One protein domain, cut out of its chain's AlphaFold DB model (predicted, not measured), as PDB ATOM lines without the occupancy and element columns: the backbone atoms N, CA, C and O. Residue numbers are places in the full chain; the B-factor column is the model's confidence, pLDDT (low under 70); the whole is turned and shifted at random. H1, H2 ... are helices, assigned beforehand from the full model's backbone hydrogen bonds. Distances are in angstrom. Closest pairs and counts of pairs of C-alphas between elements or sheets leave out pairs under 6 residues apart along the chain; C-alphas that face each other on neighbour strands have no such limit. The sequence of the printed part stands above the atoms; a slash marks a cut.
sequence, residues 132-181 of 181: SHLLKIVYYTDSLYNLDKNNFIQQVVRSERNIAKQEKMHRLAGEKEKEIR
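Overview. This is residues 132 to 181 of the 181 residues of an uncharacterized protein of Ginsengibacter hankyongi (UniProt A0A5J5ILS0). Two straight helices meet near their ends in an open L: the shorter H1 leads into a corner at Asp 148, and the much longer H2 leaves it as a long arm. Away from the corner both helices stand free. The printed part has 50 residues with two named helices, H1 then H2, and no named strand; its class is all helix. It is extended and flat, with a radius of gyration of the C-alphas of 17.4 A and spans of 51 by 28 by 5 A.

Arrangement. H1, residues 132 to 147, and H2, residues 149 to 179, touch only at the corner by their link, and only just, with 3 pairs of C-alphas within 8 A. H1 touches H2 with residues 144 to 145 alone, and H2 touches H1 with residues 152 to 153 alone; the closest C-alphas of the two helices are those of Tyr 145 and Phe 152, 5.8 A apart. The helices run opposite ways at a steep tilt of 60 degrees. In H1 and H2 every O i to N i+4 pair is within hydrogen-bond range.

Along the chain. H1 begins at C-alpha 132 (205.371, 244.425, 134.825) and is 22.4 A long from first to last C-alpha. H2 is 45.4 A long and ends at C-alpha 179 (244.284, 253.461, 109.547).

Size, cuts and confidence. The C-alphas farthest apart, of Leu 147 and Arg 181, are 52.1 A apart. The printed part has no cut, and the link is tight. Mean pLDDT of the printed part is 90.6; residue 181 is under 70.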
ATOM      1  N   SER A 132     205.896 243.272 134.068       90.75
ATOM      2  CA  SER A 132     205.371 244.425 134.825       90.75
ATOM      3  C   SER A 132     206.160 245.723 134.580       90.75
ATOM      4  O   SER A 132     205.578 246.805 134.490       90.75
ATOM      5  N   HIS A 133     207.479 245.621 134.401       93.00
ATOM      6  CA  HIS A 133     208.341 246.770 134.136       93.00
ATOM      7  C   HIS A 133     208.101 247.374 132.745       93.00
ATOM      8  O   HIS A 133     207.944 248.587 132.611       93.00
ATOM      9  N   LEU A 134     208.020 246.534 131.712       90.12
ATOM     10  CA  LEU A 134     207.734 246.942 130.339       90.12
ATOM     11  C   LEU A 134     206.346 247.576 130.248       90.12
ATOM     12  O   LEU A 134     206.192 248.623 129.628       90.12
ATOM     13  N   LEU A 135     205.358 246.993 130.926       92.44
ATOM     14  CA  LEU A 135     204.007 247.537 130.978       92.44
ATOM     15  C   LEU A 135     203.984 248.934 131.625       92.44
ATOM     16  O   LEU A 135     203.344 249.848 131.104       92.44
ATOM     17  N   LYS A 136     204.737 249.128 132.716       92.88
ATOM     18  CA  LYS A 136     204.886 250.435 133.371       92.88
ATOM     19  C   LYS A 136     205.531 251.468 132.447       92.88
ATOM     20  O   LYS A 136     205.055 252.600 132.402       92.88
ATOM     21  N   ILE A 137     206.568 251.085 131.699       91.88
ATOM     22  CA  ILE A 137     207.190 251.960 130.693       91.88
ATOM     23  C   ILE A 137     206.168 252.339 129.626       91.88
ATOM     24  O   ILE A 137     205.995 253.520 129.359       91.88
ATOM     25  N   VAL A 138     205.451 251.364 129.064       90.50
ATOM     26  CA  VAL A 138     204.457 251.601 128.009       90.50
ATOM     27  C   VAL A 138     203.388 252.603 128.458       90.50
ATOM     28  O   VAL A 138     203.102 253.552 127.729       90.50
ATOM     29  N   TYR A 139     202.831 252.439 129.661       91.88
ATOM     30  CA  TYR A 139     201.845 253.384 130.198       91.88
ATOM     31  C   TYR A 139     202.437 254.754 130.516       91.88
ATOM     32  O   TYR A 139     201.791 255.771 130.273       91.88
ATOM     33  N   TYR A 140     203.658 254.799 131.043       92.94
ATOM     34  CA  TYR A 140     204.341 256.058 131.313       92.94
ATOM     35  C   TYR A 140     204.600 256.842 130.021       92.94
ATOM     36  O   TYR A 140     204.300 258.032 129.950       92.94
ATOM     37  N   THR A 141     205.087 256.171 128.977       91.38
ATOM     38  CA  THR A 141     205.312 256.772 127.660       91.38
ATOM     39  C   THR A 141     204.013 257.299 127.050       91.38
ATOM     40  O   THR A 141     203.995 258.419 126.545       91.38
ATOM     41  N   ASP A 142     202.919 256.540 127.140       90.50
ATOM     42  CA  ASP A 142     201.602 256.971 126.654       90.50
ATOM     43  C   ASP A 142     201.074 258.184 127.442       90.50
ATOM     44  O   ASP A 142     200.596 259.163 126.869       90.50
ATOM     45  N   SER A 143     201.240 258.184 128.767       91.75
ATOM     46  CA  SER A 143     200.879 259.328 129.608       91.75
ATOM     47  C   SER A 143     201.674 260.585 129.248       91.75
ATOM     48  O   SER A 143     201.082 261.659 129.155       91.75
ATOM     49  N   LEU A 144     202.983 260.465 129.005       91.56
ATOM     50  CA  LEU A 144     203.819 261.588 128.576       91.56
ATOM     51  C   LEU A 144     203.396 262.137 127.210       91.56
ATOM     52  O   LEU A 144     203.334 263.354 127.034       91.56
ATOM     53  N   TYR A 145     203.083 261.255 126.258       92.19
ATOM     54  CA  TYR A 145     202.618 261.657 124.932       92.19
ATOM     55  C   TYR A 145     201.276 262.401 124.996       92.19
ATOM     56  O   TYR A 145     201.108 263.421 124.326       92.19
ATOM     57  N   ASN A 146     200.338 261.922 125.817       93.19
ATOM     58  CA  ASN A 146     199.025 262.550 125.979       93.19
ATOM     59  C   ASN A 146     199.080 263.866 126.773       93.19
ATOM     60  O   ASN A 146     198.227 264.727 126.569       93.19
ATOM     61  N   LEU A 147     200.069 264.035 127.655       93.44
ATOM     62  CA  LEU A 147     200.251 265.258 128.438       93.44
ATOM     63  C   LEU A 147     200.745 266.428 127.575       93.44
ATOM     64  O   LEU A 147     200.179 267.517 127.638       93.44
ATOM     65  N   ASP A 148     201.794 266.211 126.778       91.94
ATOM     66  CA  ASP A 148     202.345 267.228 125.876       91.94
ATOM     67  C   ASP A 148     202.967 266.580 124.636       91.94
ATOM     68  O   ASP A 148     204.169 266.300 124.555       91.94
ATOM     69  N   LYS A 149     202.114 266.370 123.632       92.31
ATOM     70  CA  LYS A 149     202.480 265.733 122.366       92.31
ATOM     71  C   LYS A 149     203.634 266.440 121.657       92.31
ATOM     72  O   LYS A 149     204.536 265.780 121.140       92.31
ATOM     73  N   ASN A 150     203.612 267.770 121.600       92.31
ATOM     74  CA  ASN A 150     204.579 268.529 120.807       92.31
ATOM     75  C   ASN A 150     205.972 268.465 121.436       92.31
ATOM     76  O   ASN A 150     206.954 268.210 120.735       92.31
ATOM     77  N   ASN A 151     206.056 268.645 122.754       92.50
ATOM     78  CA  ASN A 151     207.316 268.542 123.481       92.50
ATOM     79  C   ASN A 151     207.851 267.104 123.482       92.50
ATOM     80  O   ASN A 151     209.036 266.890 123.221       92.50
ATOM     81  N   PHE A 152     206.981 266.108 123.675       92.81
ATOM     82  CA  PHE A 152     207.367 264.698 123.615       92.81
ATOM     83  C   PHE A 152     208.007 264.339 122.264       92.81
ATOM     84  O   PHE A 152     209.106 263.784 122.230       92.81
ATOM     85  N   ILE A 153     207.381 264.729 121.147       93.12
ATOM     86  CA  ILE A 153     207.934 264.500 119.802       93.12
ATOM     87  C   ILE A 153     209.308 265.167 119.658       93.12
ATOM     88  O   ILE A 153     210.255 264.538 119.185       93.12
ATOM     89  N   GLN A 154     209.456 266.422 120.093       94.00
ATOM     90  CA  GLN A 154     210.738 267.127 120.004       94.00
ATOM     91  C   GLN A 154     211.838 266.457 120.838       94.00
ATOM     92  O   GLN A 154     212.981 266.363 120.379       94.00
ATOM     93  N   GLN A 155     211.512 265.966 122.036       92.56
ATOM     94  CA  GLN A 155     212.456 265.249 122.897       92.56
ATOM     95  C   GLN A 155     212.904 263.920 122.284       92.56
ATOM     96  O   GLN A 155     214.105 263.623 122.295       92.56
ATOM     97  N   VAL A 156     211.974 263.153 121.705       93.31
ATOM     98  CA  VAL A 156     212.288 261.900 121.000       93.31
ATOM     99  C   VAL A 156     213.209 262.185 119.816       93.31
ATOM    100  O   VAL A 156     214.312 261.645 119.764       93.31
ATOM    101  N   VAL A 157     212.846 263.132 118.944       94.56
ATOM    102  CA  VAL A 157     213.659 263.503 117.772       94.56
ATOM    103  C   VAL A 157     215.052 263.994 118.179       94.56
ATOM    104  O   VAL A 157     216.054 263.682 117.528       94.56
ATOM    105  N   ARG A 158     215.161 264.772 119.264       94.94
ATOM    106  CA  ARG A 158     216.461 265.225 119.780       94.94
ATOM    107  C   ARG A 158     217.312 264.052 120.264       94.94
ATOM    108  O   ARG A 158     218.512 264.030 119.990       94.94
ATOM    109  N   SER A 159     216.701 263.095 120.952       93.19
ATOM    110  CA  SER A 159     217.380 261.900 121.458       93.19
ATOM    111  C   SER A 159     217.854 261.001 120.317       93.19
ATOM    112  O   SER A 159     219.025 260.628 120.290       93.19
ATOM    113  N   GLU A 160     217.010 260.757 119.313       93.81
ATOM    114  CA  GLU A 160     217.369 260.001 118.104       93.81
ATOM    115  C   GLU A 160     218.546 260.640 117.358       93.81
ATOM    116  O   GLU A 160     219.508 259.961 116.995       93.81
ATOM    117  N   ARG A 161     218.534 261.970 117.190       94.88
ATOM    118  CA  ARG A 161     219.659 262.697 116.577       94.88
ATOM    119  C   ARG A 161     220.952 262.545 117.373       94.88
ATOM    120  O   ARG A 161     222.024 262.503 116.773       94.88
ATOM    121  N   ASN A 162     220.874 262.507 118.700       94.94
ATOM    122  CA  ASN A 162     222.051 262.320 119.542       94.94
ATOM    123  C   ASN A 162     222.611 260.899 119.409       94.94
ATOM    124  O   ASN A 162     223.821 260.758 119.252       94.94
ATOM    125  N   ILE A 163     221.746 259.880 119.382       93.94
ATOM    126  CA  ILE A 163     222.142 258.482 119.155       93.94
ATOM    127  C   ILE A 163     222.819 258.341 117.788       93.94
ATOM    128  O   ILE A 163     223.943 257.853 117.706       93.94
ATOM    129  N   ALA A 164     222.207 258.869 116.724       93.69
ATOM    130  CA  ALA A 164     222.783 258.822 115.379       93.69
ATOM    131  C   ALA A 164     224.144 259.544 115.290       93.69
ATOM    132  O   ALA A 164     225.060 259.103 114.592       93.69
ATOM    133  N   LYS A 165     224.315 260.660 116.016       92.94
ATOM    134  CA  LYS A 165     225.610 261.354 116.117       92.94
ATOM    135  C   LYS A 165     226.652 260.512 116.848       92.94
ATOM    136  O   LYS A 165     227.793 260.467 116.395       92.94
ATOM    137  N   GLN A 166     226.280 259.873 117.955       92.69
ATOM    138  CA  GLN A 166     227.173 258.987 118.702       92.69
ATOM    139  C   GLN A 166     227.608 257.802 117.845       92.69
ATOM    140  O   GLN A 166     228.802 257.549 117.732       92.69
ATOM    141  N   GLU A 167     226.677 257.146 117.157       92.81
ATOM    142  CA  GLU A 167     226.979 256.044 116.241       92.81
ATOM    143  C   GLU A 167     227.951 256.475 115.134       92.81
ATOM    144  O   GLU A 167     228.951 255.803 114.877       92.81
ATOM    145  N   LYS A 168     227.730 257.653 114.533       92.00
ATOM    146  CA  LYS A 168     228.652 258.212 113.536       92.00
ATOM    147  C   LYS A 168     230.047 258.463 114.116       92.00
ATOM    148  O   LYS A 168     231.035 258.185 113.439       92.00
ATOM    149  N   MET A 169     230.140 258.979 115.343       90.69
ATOM    150  CA  MET A 169     231.424 259.187 116.024       90.69
ATOM    151  C   MET A 169     232.129 257.862 116.327       90.69
ATOM    152  O   MET A 169     233.323 257.756 116.066       90.69
ATOM    153  N   HIS A 170     231.401 256.842 116.789       91.44
ATOM    154  CA  HIS A 170     231.951 255.502 117.013       91.44
ATOM    155  C   HIS A 170     232.454 254.862 115.716       91.44
ATOM    156  O   HIS A 170     233.540 254.285 115.701       91.44
ATOM    157  N   ARG A 171     231.717 255.017 114.611       91.19
ATOM    158  CA  ARG A 171     232.144 254.515 113.300       91.19
ATOM    159  C   ARG A 171     233.427 255.196 112.818       91.19
ATOM    160  O   ARG A 171     234.362 254.509 112.424       91.19
ATOM    161  N   LEU A 172     233.492 256.526 112.906       90.81
ATOM    162  CA  LEU A 172     234.680 257.301 112.525       90.81
ATOM    163  C   LEU A 172     235.892 256.989 113.416       90.81
ATOM    164  O   LEU A 172     237.016 256.957 112.925       90.81
ATOM    165  N   ALA A 173     235.682 256.756 114.714       87.88
ATOM    166  CA  ALA A 173     236.745 256.331 115.621       87.88
ATOM    167  C   ALA A 173     237.297 254.951 115.223       87.88
ATOM    168  O   ALA A 173     238.509 254.793 115.105       87.88
ATOM    169  N   GLY A 174     236.416 253.992 114.917       91.12
ATOM    170  CA  GLY A 174     236.820 252.659 114.463       91.12
ATOM    171  C   GLY A 174     237.494 252.635 113.084       91.12
ATOM    172  O   GLY A 174     238.326 251.770 112.829       91.12
ATOM    173  N   GLU A 175     237.165 253.569 112.187       88.94
ATOM    174  CA  GLU A 175     237.877 253.746 110.909       88.94
ATOM    175  C   GLU A 175     239.296 254.292 111.136       88.94
ATOM    176  O   GLU A 175     240.254 253.738 110.602       88.94
ATOM    177  N   LYS A 176     239.459 255.294 112.010       85.19
ATOM    178  CA  LYS A 176     240.778 255.856 112.346       85.19
ATOM    179  C   LYS A 176     241.696 254.871 113.068       85.19
ATOM    180  O   LYS A 176     242.892 254.852 112.803       85.19
ATOM    181  N   GLU A 177     241.161 254.031 113.952       82.81
ATOM    182  CA  GLU A 177     241.947 252.970 114.602       82.81
ATOM    183  C   GLU A 177     242.474 251.929 113.604       82.81
ATOM    184  O   GLU A 177     243.537 251.353 113.826       82.81
ATOM    185  N   LYS A 178     241.761 251.700 112.494       84.38
ATOM    186  CA  LYS A 178     242.205 250.803 111.419       84.38
ATOM    187  C   LYS A 178     243.255 251.431 110.505       84.38
ATOM    188  O   LYS A 178     244.044 250.690 109.947       84.38
ATOM    189  N   GLU A 179     243.265 252.753 110.342       78.25
ATOM    190  CA  GLU A 179     244.284 253.461 109.547       78.25
ATOM    191  C   GLU A 179     245.630 253.597 110.278       78.25
ATOM    192  O   GLU A 179     246.670 253.727 109.637       78.25
ATOM    193  N   ILE A 180     245.619 253.586 111.614       78.69
ATOM    194  CA  ILE A 180     246.823 253.714 112.454       78.69
ATOM    195  C   ILE A 180     247.547 252.362 112.638       78.69
ATOM    196  O   ILE A 180     248.701 252.339 113.068       78.69
ATOM    197  N   ARG A 181     246.883 251.243 112.329       57.06
ATOM    198  CA  ARG A 181     247.391 249.879 112.525       57.06
ATOM    199  C   ARG A 181     247.894 249.261 111.227       57.06
ATOM    200  O   ARG A 181     248.932 248.569 111.305       57.06
TER     201      ARG A 181